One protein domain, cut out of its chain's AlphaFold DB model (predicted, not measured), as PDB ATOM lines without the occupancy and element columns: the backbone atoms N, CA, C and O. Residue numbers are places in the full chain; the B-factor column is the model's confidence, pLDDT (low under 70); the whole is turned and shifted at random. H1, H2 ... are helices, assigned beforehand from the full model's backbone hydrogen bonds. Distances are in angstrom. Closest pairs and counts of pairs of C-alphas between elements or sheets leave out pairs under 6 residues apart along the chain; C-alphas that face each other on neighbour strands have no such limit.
ATOM      1  N   GLN A  99       0.147 -30.609  45.133       87.75
ATOM      2  CA  GLN A  99       0.604 -31.395  43.992       87.75
ATOM      3  C   GLN A  99       1.674 -30.652  43.186       87.75
ATOM      4  O   GLN A  99       1.796 -29.427  43.255       87.75
ATOM      5  N   GLU A 100       2.407 -31.401  42.359       84.62
ATOM      6  CA  GLU A 100       3.420 -30.875  41.428       84.62
ATOM      7  C   GLU A 100       2.855 -29.792  40.490       84.62
ATOM      8  O   GLU A 100       3.552 -28.837  40.149       84.62
ATOM      9  N   ASP A 101       1.562 -29.876  40.165       83.75
ATOM     10  CA  ASP A 101       0.834 -28.911  39.330       83.75
ATOM     11  C   ASP A 101       0.440 -27.612  40.069       83.75
ATOM     12  O   ASP A 101      -0.255 -26.757  39.513       83.75
ATOM     13  N   GLY A 102       0.819 -27.460  41.343       84.19
ATOM     14  CA  GLY A 102       0.480 -26.304  42.181       84.19
ATOM     15  C   GLY A 102      -0.972 -26.274  42.678       84.19
ATOM     16  O   GLY A 102      -1.407 -25.274  43.251       84.19
ATOM     17  N   ARG A 103      -1.735 -27.353  42.465       89.56
ATOM     18  CA  ARG A 103      -3.087 -27.542  43.015       89.56
ATOM     19  C   ARG A 103      -3.010 -28.211  44.385       89.56
ATOM     20  O   ARG A 103      -2.110 -29.007  44.625       89.56
ATOM     21  N   ALA A 104      -3.956 -27.901  45.264       94.00
ATOM     22  CA  ALA A 104      -4.133 -28.644  46.507       94.00
ATOM     23  C   ALA A 104      -5.073 -29.826  46.255       94.00
ATOM     24  O   ALA A 104      -6.075 -29.649  45.563       94.00
ATOM     25  N   ALA A 105      -4.752 -30.988  46.816       95.19
ATOM     26  CA  ALA A 105      -5.608 -32.168  46.780       95.19
ATOM     27  C   ALA A 105      -5.816 -32.710  48.197       95.19
ATOM     28  O   ALA A 105      -4.891 -32.714  49.015       95.19
ATOM     29  N   VAL A 106      -7.026 -33.176  48.496       96.31
ATOM     30  CA  VAL A 106      -7.355 -33.760  49.805       96.31
ATOM     31  C   VAL A 106      -8.233 -34.995  49.641       96.31
ATOM     32  O   VAL A 106      -9.081 -35.059  48.757       96.31
ATOM     33  N   GLN A 107      -8.041 -35.994  50.503       96.81
ATOM     34  CA  GLN A 107      -8.947 -37.138  50.573       96.81
ATOM     35  C   GLN A 107     -10.282 -36.725  51.200       96.81
ATOM     36  O   GLN A 107     -10.318 -35.982  52.188       96.81
ATOM     37  N   PHE A 108     -11.388 -37.233  50.656       96.56
ATOM     38  CA  PHE A 108     -12.729 -36.922  51.141       96.56
ATOM     39  C   PHE A 108     -12.901 -37.222  52.631       96.56
ATOM     40  O   PHE A 108     -13.472 -36.396  53.336       96.56
ATOM     41  N   GLY A 109     -12.374 -38.346  53.125       95.44
ATOM     42  CA  GLY A 109     -12.474 -38.717  54.537       95.44
ATOM     43  C   GLY A 109     -11.850 -37.661  55.453       95.44
ATOM     44  O   GLY A 109     -12.501 -37.175  56.376       95.44
ATOM     45  N   THR A 110     -10.632 -37.215  55.131       95.25
ATOM     46  CA  THR A 110      -9.921 -36.163  55.878       95.25
ATOM     47  C   THR A 110     -10.670 -34.833  55.840       95.25
ATOM     48  O   THR A 110     -10.840 -34.177  56.870       95.25
ATOM     49  N   LEU A 111     -11.158 -34.439  54.659       95.19
ATOM     50  CA  LEU A 111     -11.945 -33.219  54.510       95.19
ATOM     51  C   LEU A 111     -13.247 -33.294  55.317       95.19
ATOM     52  O   LEU A 111     -13.615 -32.326  55.983       95.19
ATOM     53  N   PHE A 112     -13.934 -34.435  55.266       94.50
ATOM     54  CA  PHE A 112     -15.186 -34.670  55.970       94.50
ATOM     55  C   PHE A 112     -14.989 -34.608  57.485       94.50
ATOM     56  O   PHE A 112     -15.709 -33.869  58.149       94.50
ATOM     57  N   GLU A 113     -13.990 -35.304  58.031       93.00
ATOM     58  CA  GLU A 113     -13.674 -35.285  59.465       93.00
ATOM     59  C   GLU A 113     -13.393 -33.869  59.980       93.00
ATOM     60  O   GLU A 113     -13.915 -33.477  61.026       93.00
ATOM     61  N   HIS A 114     -12.645 -33.068  59.215       91.88
ATOM     62  CA  HIS A 114     -12.410 -31.663  59.542       91.88
ATOM     63  C   HIS A 114     -13.723 -30.856  59.537       91.88
ATOM     64  O   HIS A 114     -14.030 -30.125  60.486       91.88
ATOM     65  N   TYR A 115     -14.544 -31.038  58.497       89.88
ATOM     66  CA  TYR A 115     -15.793 -30.302  58.307       89.88
ATOM     67  C   TYR A 115     -16.926 -30.704  59.250       89.88
ATOM     68  O   TYR A 115     -17.784 -29.866  59.501       89.88
ATOM     69  N   VAL A 116     -16.961 -31.921  59.801       88.25
ATOM     70  CA  VAL A 116     -18.039 -32.370  60.710       88.25
ATOM     71  C   VAL A 116     -18.194 -31.435  61.913       88.25
ATOM     72  O   VAL A 116     -19.315 -31.185  62.355       88.25
ATOM     73  N   SER A 117     -17.089 -30.871  62.408       82.94
ATOM     74  CA  SER A 117     -17.102 -29.905  63.515       82.94
ATOM     75  C   SER A 117     -17.647 -28.520  63.130       82.94
ATOM     76  O   SER A 117     -18.058 -27.756  64.003       82.94
ATOM     77  N   ILE A 118     -17.682 -28.207  61.831       80.81
ATOM     78  CA  ILE A 118     -18.019 -26.889  61.279       80.81
ATOM     79  C   ILE A 118     -19.416 -26.912  60.644       80.81
ATOM     80  O   ILE A 118     -20.244 -26.036  60.899       80.81
ATOM     81  N   SER A 119     -19.696 -27.892  59.777       81.44
ATOM     82  CA  SER A 119     -20.947 -27.984  59.029       81.44
ATOM     83  C   SER A 119     -21.207 -29.364  58.412       81.44
ATOM     84  O   SER A 119     -20.345 -29.960  57.776       81.44
ATOM     85  N   ASN A 120     -22.460 -29.818  58.466       87.25
ATOM     86  CA  ASN A 120     -22.924 -31.088  57.889       87.25
ATOM     87  C   ASN A 120     -23.264 -31.024  56.381       87.25
ATOM     88  O   ASN A 120     -23.912 -31.927  55.854       87.25
ATOM     89  N   LYS A 121     -22.867 -29.955  55.680       91.06
ATOM     90  CA  LYS A 121     -23.258 -29.667  54.283       91.06
ATOM     91  C   LYS A 121     -22.137 -29.837  53.250       91.06
ATOM     92  O   LYS A 121     -22.317 -29.440  52.098       91.06
ATOM     93  N   VAL A 122     -20.990 -30.402  53.639       93.19
ATOM     94  CA  VAL A 122     -19.760 -30.409  52.820       93.19
ATOM     95  C   VAL A 122     -19.975 -30.956  51.404       93.19
ATOM     96  O   VAL A 122     -19.573 -30.308  50.444       93.19
ATOM     97  N   VAL A 123     -20.717 -32.060  51.239       93.94
ATOM     98  CA  VAL A 123     -21.007 -32.650  49.914       93.94
ATOM     99  C   VAL A 123     -21.797 -31.684  49.020       93.94
ATOM    100  O   VAL A 123     -21.507 -31.541  47.834       93.94
ATOM    101  N   GLY A 124     -22.763 -30.954  49.583       94.44
ATOM    102  CA  GLY A 124     -23.541 -29.965  48.834       94.44
ATOM    103  C   GLY A 124     -22.701 -28.770  48.373       94.44
ATOM    104  O   GLY A 124     -22.876 -28.280  47.254       94.44
ATOM    105  N   VAL A 125     -21.762 -28.322  49.211       95.19
ATOM    106  CA  VAL A 125     -20.837 -27.227  48.877       95.19
ATOM    107  C   VAL A 125     -19.808 -27.692  47.844       95.19
ATOM    108  O   VAL A 125     -19.571 -26.976  46.873       95.19
ATOM    109  N   LEU A 126     -19.296 -28.922  47.968       96.12
ATOM    110  CA  LEU A 126     -18.413 -29.566  46.988       96.12
ATOM    111  C   LEU A 126     -19.051 -29.628  45.600       96.12
ATOM    112  O   LEU A 126     -18.443 -29.216  44.614       96.12
ATOM    113  N   LEU A 127     -20.310 -30.059  45.512       95.94
ATOM    114  CA  LEU A 127     -21.046 -30.080  44.246       95.94
ATOM    115  C   LEU A 127     -21.187 -28.688  43.629       95.94
ATOM    116  O   LEU A 127     -21.142 -28.530  42.404       95.94
ATOM    117  N   ARG A 128     -21.342 -27.657  44.463       95.94
ATOM    118  CA  ARG A 128     -21.437 -26.280  43.984       95.94
ATOM    119  C   ARG A 128     -20.096 -25.724  43.521       95.94
ATOM    120  O   ARG A 128     -20.070 -25.081  42.473       95.94
ATOM    121  N   ALA A 129     -19.018 -26.017  44.241       96.56
ATOM    122  CA  ALA A 129     -17.652 -25.703  43.838       96.56
ATOM    123  C   ALA A 129     -17.292 -26.403  42.515       96.56
ATOM    124  O   ALA A 129     -16.761 -25.774  41.601       96.56
ATOM    125  N   ARG A 130     -17.693 -27.672  42.350       96.12
ATOM    126  CA  ARG A 130     -17.496 -28.442  41.115       96.12
ATOM    127  C   ARG A 130     -18.225 -27.828  39.926       96.12
ATOM    128  O   ARG A 130     -17.660 -27.720  38.845       96.12
ATOM    129  N   ARG A 131     -19.463 -27.359  40.120       94.88
ATOM    130  CA  ARG A 131     -20.218 -26.648  39.070       94.88
ATOM    131  C   ARG A 131     -19.525 -25.355  38.619       94.88
ATOM    132  O   ARG A 131     -19.739 -24.924  37.493       94.88
ATOM    133  N   GLN A 132     -18.725 -24.737  39.489       94.88
ATOM    134  CA  GLN A 132     -17.900 -23.565  39.170       94.88
ATOM    135  C   GLN A 132     -16.513 -23.932  38.607       94.88
ATOM    136  O   GLN A 132     -15.767 -23.035  38.231       94.88
ATOM    137  N   GLY A 133     -16.160 -25.222  38.538       95.31
ATOM    138  CA  GLY A 133     -14.852 -25.689  38.071       95.31
ATOM    139  C   GLY A 133     -13.707 -25.479  39.068       95.31
ATOM    140  O   GLY A 133     -12.552 -25.478  38.657       95.31
ATOM    141  N   LEU A 134     -14.011 -25.278  40.357       95.62
ATOM    142  CA  LEU A 134     -13.005 -25.006  41.396       95.62
ATOM    143  C   LEU A 134     -12.412 -26.273  42.027       95.62
ATOM    144  O   LEU A 134     -11.305 -26.225  42.551       95.62
ATOM    145  N   VAL A 135     -13.148 -27.386  41.989       96.06
ATOM    146  CA  VAL A 135     -12.743 -28.694  42.534       96.06
ATOM    147  C   VAL A 135     -13.138 -29.802  41.564       96.06
ATOM    148  O   VAL A 135     -14.059 -29.621  40.755       96.06
ATOM    149  N   HIS A 136     -12.486 -30.958  41.669       95.50
ATOM    150  CA  HIS A 136     -12.778 -32.114  40.833       95.50
ATOM    151  C   HIS A 136     -12.749 -33.404  41.653       95.50
ATOM    152  O   HIS A 136     -11.798 -33.657  42.369       95.50
ATOM    153  N   PHE A 137     -13.782 -34.229  41.507       95.25
ATOM    154  CA  PHE A 137     -13.846 -35.571  42.080       95.25
ATOM    155  C   PHE A 137     -14.830 -36.420  41.270       95.25
ATOM    156  O   PHE A 137     -15.767 -35.886  40.652       95.25
ATOM    157  N   GLU A 138     -14.625 -37.735  41.277       92.12
ATOM    158  CA  GLU A 138     -15.481 -38.690  40.573       92.12
ATOM    159  C   GLU A 138     -16.767 -39.013  41.353       92.12
ATOM    160  O   GLU A 138     -16.791 -39.038  42.581       92.12
ATOM    161  N   GLY A 139     -17.852 -39.289  40.621       88.81
ATOM    162  CA  GLY A 139     -19.161 -39.627  41.193       88.81
ATOM    163  C   GLY A 139     -20.041 -38.414  41.519       88.81
ATOM    164  O   GLY A 139     -19.612 -37.266  41.488       88.81
ATOM    165  N   GLU A 140     -21.329 -38.639  41.779       86.06
ATOM    166  CA  GLU A 140     -22.271 -37.563  42.144       86.06
ATOM    167  C   GLU A 140     -22.376 -37.337  43.652       86.06
ATOM    168  O   GLU A 140     -22.658 -36.227  44.091       86.06
ATOM    169  N   MET A 141     -22.149 -38.384  44.438       90.81
ATOM    170  CA  MET A 141     -22.283 -38.386  45.889       90.81
ATOM    171  C   MET A 141     -21.068 -39.078  46.488       90.81
ATOM    172  O   MET A 141     -20.636 -40.099  45.959       90.81
ATOM    173  N   LEU A 142     -20.570 -38.526  47.591       94.19
ATOM    174  CA  LEU A 142     -19.493 -39.102  48.387       94.19
ATOM    175  C   LEU A 142     -20.067 -39.521  49.740       94.19
ATOM    176  O   LEU A 142     -20.713 -38.721  50.425       94.19
ATOM    177  N   TRP A 143     -19.864 -40.781  50.098       93.19
ATOM    178  CA  TRP A 143     -20.357 -41.400  51.320       93.19
ATOM    179  C   TRP A 143     -19.197 -41.700  52.259       93.19
ATOM    180  O   TRP A 143     -18.239 -42.373  51.876       93.19
ATOM    181  N   GLN A 144     -19.313 -41.250  53.508       90.88
ATOM    182  CA  GLN A 144     -18.331 -41.554  54.546       90.88
ATOM    183  C   GLN A 144     -18.161 -43.076  54.705       90.88
ATOM    184  O   GLN A 144     -19.140 -43.827  54.657       90.88
ATOM    185  N   GLY A 145     -16.927 -43.538  54.886       92.38
ATOM    186  CA  GLY A 145     -16.555 -44.946  55.027       92.38
ATOM    187  C   GLY A 145     -16.404 -45.691  53.700       92.38
ATOM    188  O   GLY A 145     -15.655 -46.663  53.626       92.38
ATOM    189  N   ARG A 146     -17.100 -45.254  52.642       95.06
ATOM    190  CA  ARG A 146     -17.009 -45.857  51.303       95.06
ATOM    191  C   ARG A 146     -16.062 -45.080  50.399       95.06
ATOM    192  O   ARG A 146     -15.210 -45.681  49.754       95.06
ATOM    193  N   ASP A 147     -16.242 -43.766  50.350       96.31
ATOM    194  CA  ASP A 147     -15.588 -42.880  49.388       96.31
ATOM    195  C   ASP A 147     -14.483 -42.042  50.052       96.31
ATOM    196  O   ASP A 147     -14.013 -41.064  49.481       96.31
ATOM    197  N   ASP A 148     -14.042 -42.422  51.255       95.38
ATOM    198  CA  ASP A 148     -13.071 -41.657  52.051       95.38
ATOM    199  C   ASP A 148     -11.739 -41.440  51.323       95.38
ATOM    200  O   ASP A 148     -11.090 -40.418  51.529       95.38
ATOM    201  N   GLN A 149     -11.358 -42.374  50.449       95.75
ATOM    202  CA  GLN A 149     -10.121 -42.331  49.666       95.75
ATOM    203  C   GLN A 149     -10.246 -41.523  48.364       95.75
ATOM    204  O   GLN A 149      -9.261 -41.389  47.637       95.75
ATOM    205  N   VAL A 150     -11.433 -41.001  48.035       96.19
ATOM    206  CA  VAL A 150     -11.624 -40.174  46.837       96.19
ATOM    207  C   VAL A 150     -10.857 -38.866  47.003       96.19
ATOM    208  O   VAL A 150     -11.050 -38.147  47.982       96.19
ATOM    209  N   LEU A 151      -9.991 -38.564  46.035       95.12
ATOM    210  CA  LEU A 151      -9.276 -37.293  45.955       95.12
ATOM    211  C   LEU A 151     -10.194 -36.195  45.409       95.12
ATOM    212  O   LEU A 151     -10.901 -36.400  44.418       95.12
ATOM    213  N   ILE A 152     -10.155 -35.047  46.082       94.69
ATOM    214  CA  ILE A 152     -10.893 -33.815  45.785       94.69
ATOM    215  C   ILE A 152      -9.905 -32.697  45.468       94.69
ATOM    216  O   ILE A 152      -8.898 -32.600  46.211       94.69
TER     217      ILE A 152
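This is residues 99 to 152 of the 152 residues of the protein "Si:dkey-29b11.3" of Astyanax mexicanus (UniProt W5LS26). What does the model look like? It has little regular structure: two short helices, H1 then H2, meet near their ends as a V, and the long unnamed stretch 132 to 152 folds back to the beginning of H1. Residues 114 to 119 stick out. How large and regular is it? The printed part has 54 residues, 19 of them in helices, with no named strand: all helix, compact, radius of gyration of the C-alphas 10.9 A, spans 29 by 21 by 21 A.

Where is H1? H1, residues 108 to 116, begins at C-alpha 108 (-12.729, -36.922, 51.141) and is 11.9 A long. Where is H2? H2, residues 122 to 131, is 14.3 A long and ends at C-alpha 131 (-20.218, -26.648, 39.070).

How do the helices stand? H1 and H2 are close but not clearly touching; their closest C-alphas, Tyr 115 and Val 122, are 6.8 A apart. They run opposite ways at a steep tilt of 59 degrees. What of their backbones? In H1 and H2 every O i to N i+4 pair is within hydrogen-bond range.

Which C-alphas are farthest apart? Those of Glu 100 and Asn 120, at 31.1 A. Is anything missing or uncertain? The printed part has no cut, the link from H1 to H2 is tight, and no printed residue is under 70 in pLDDT.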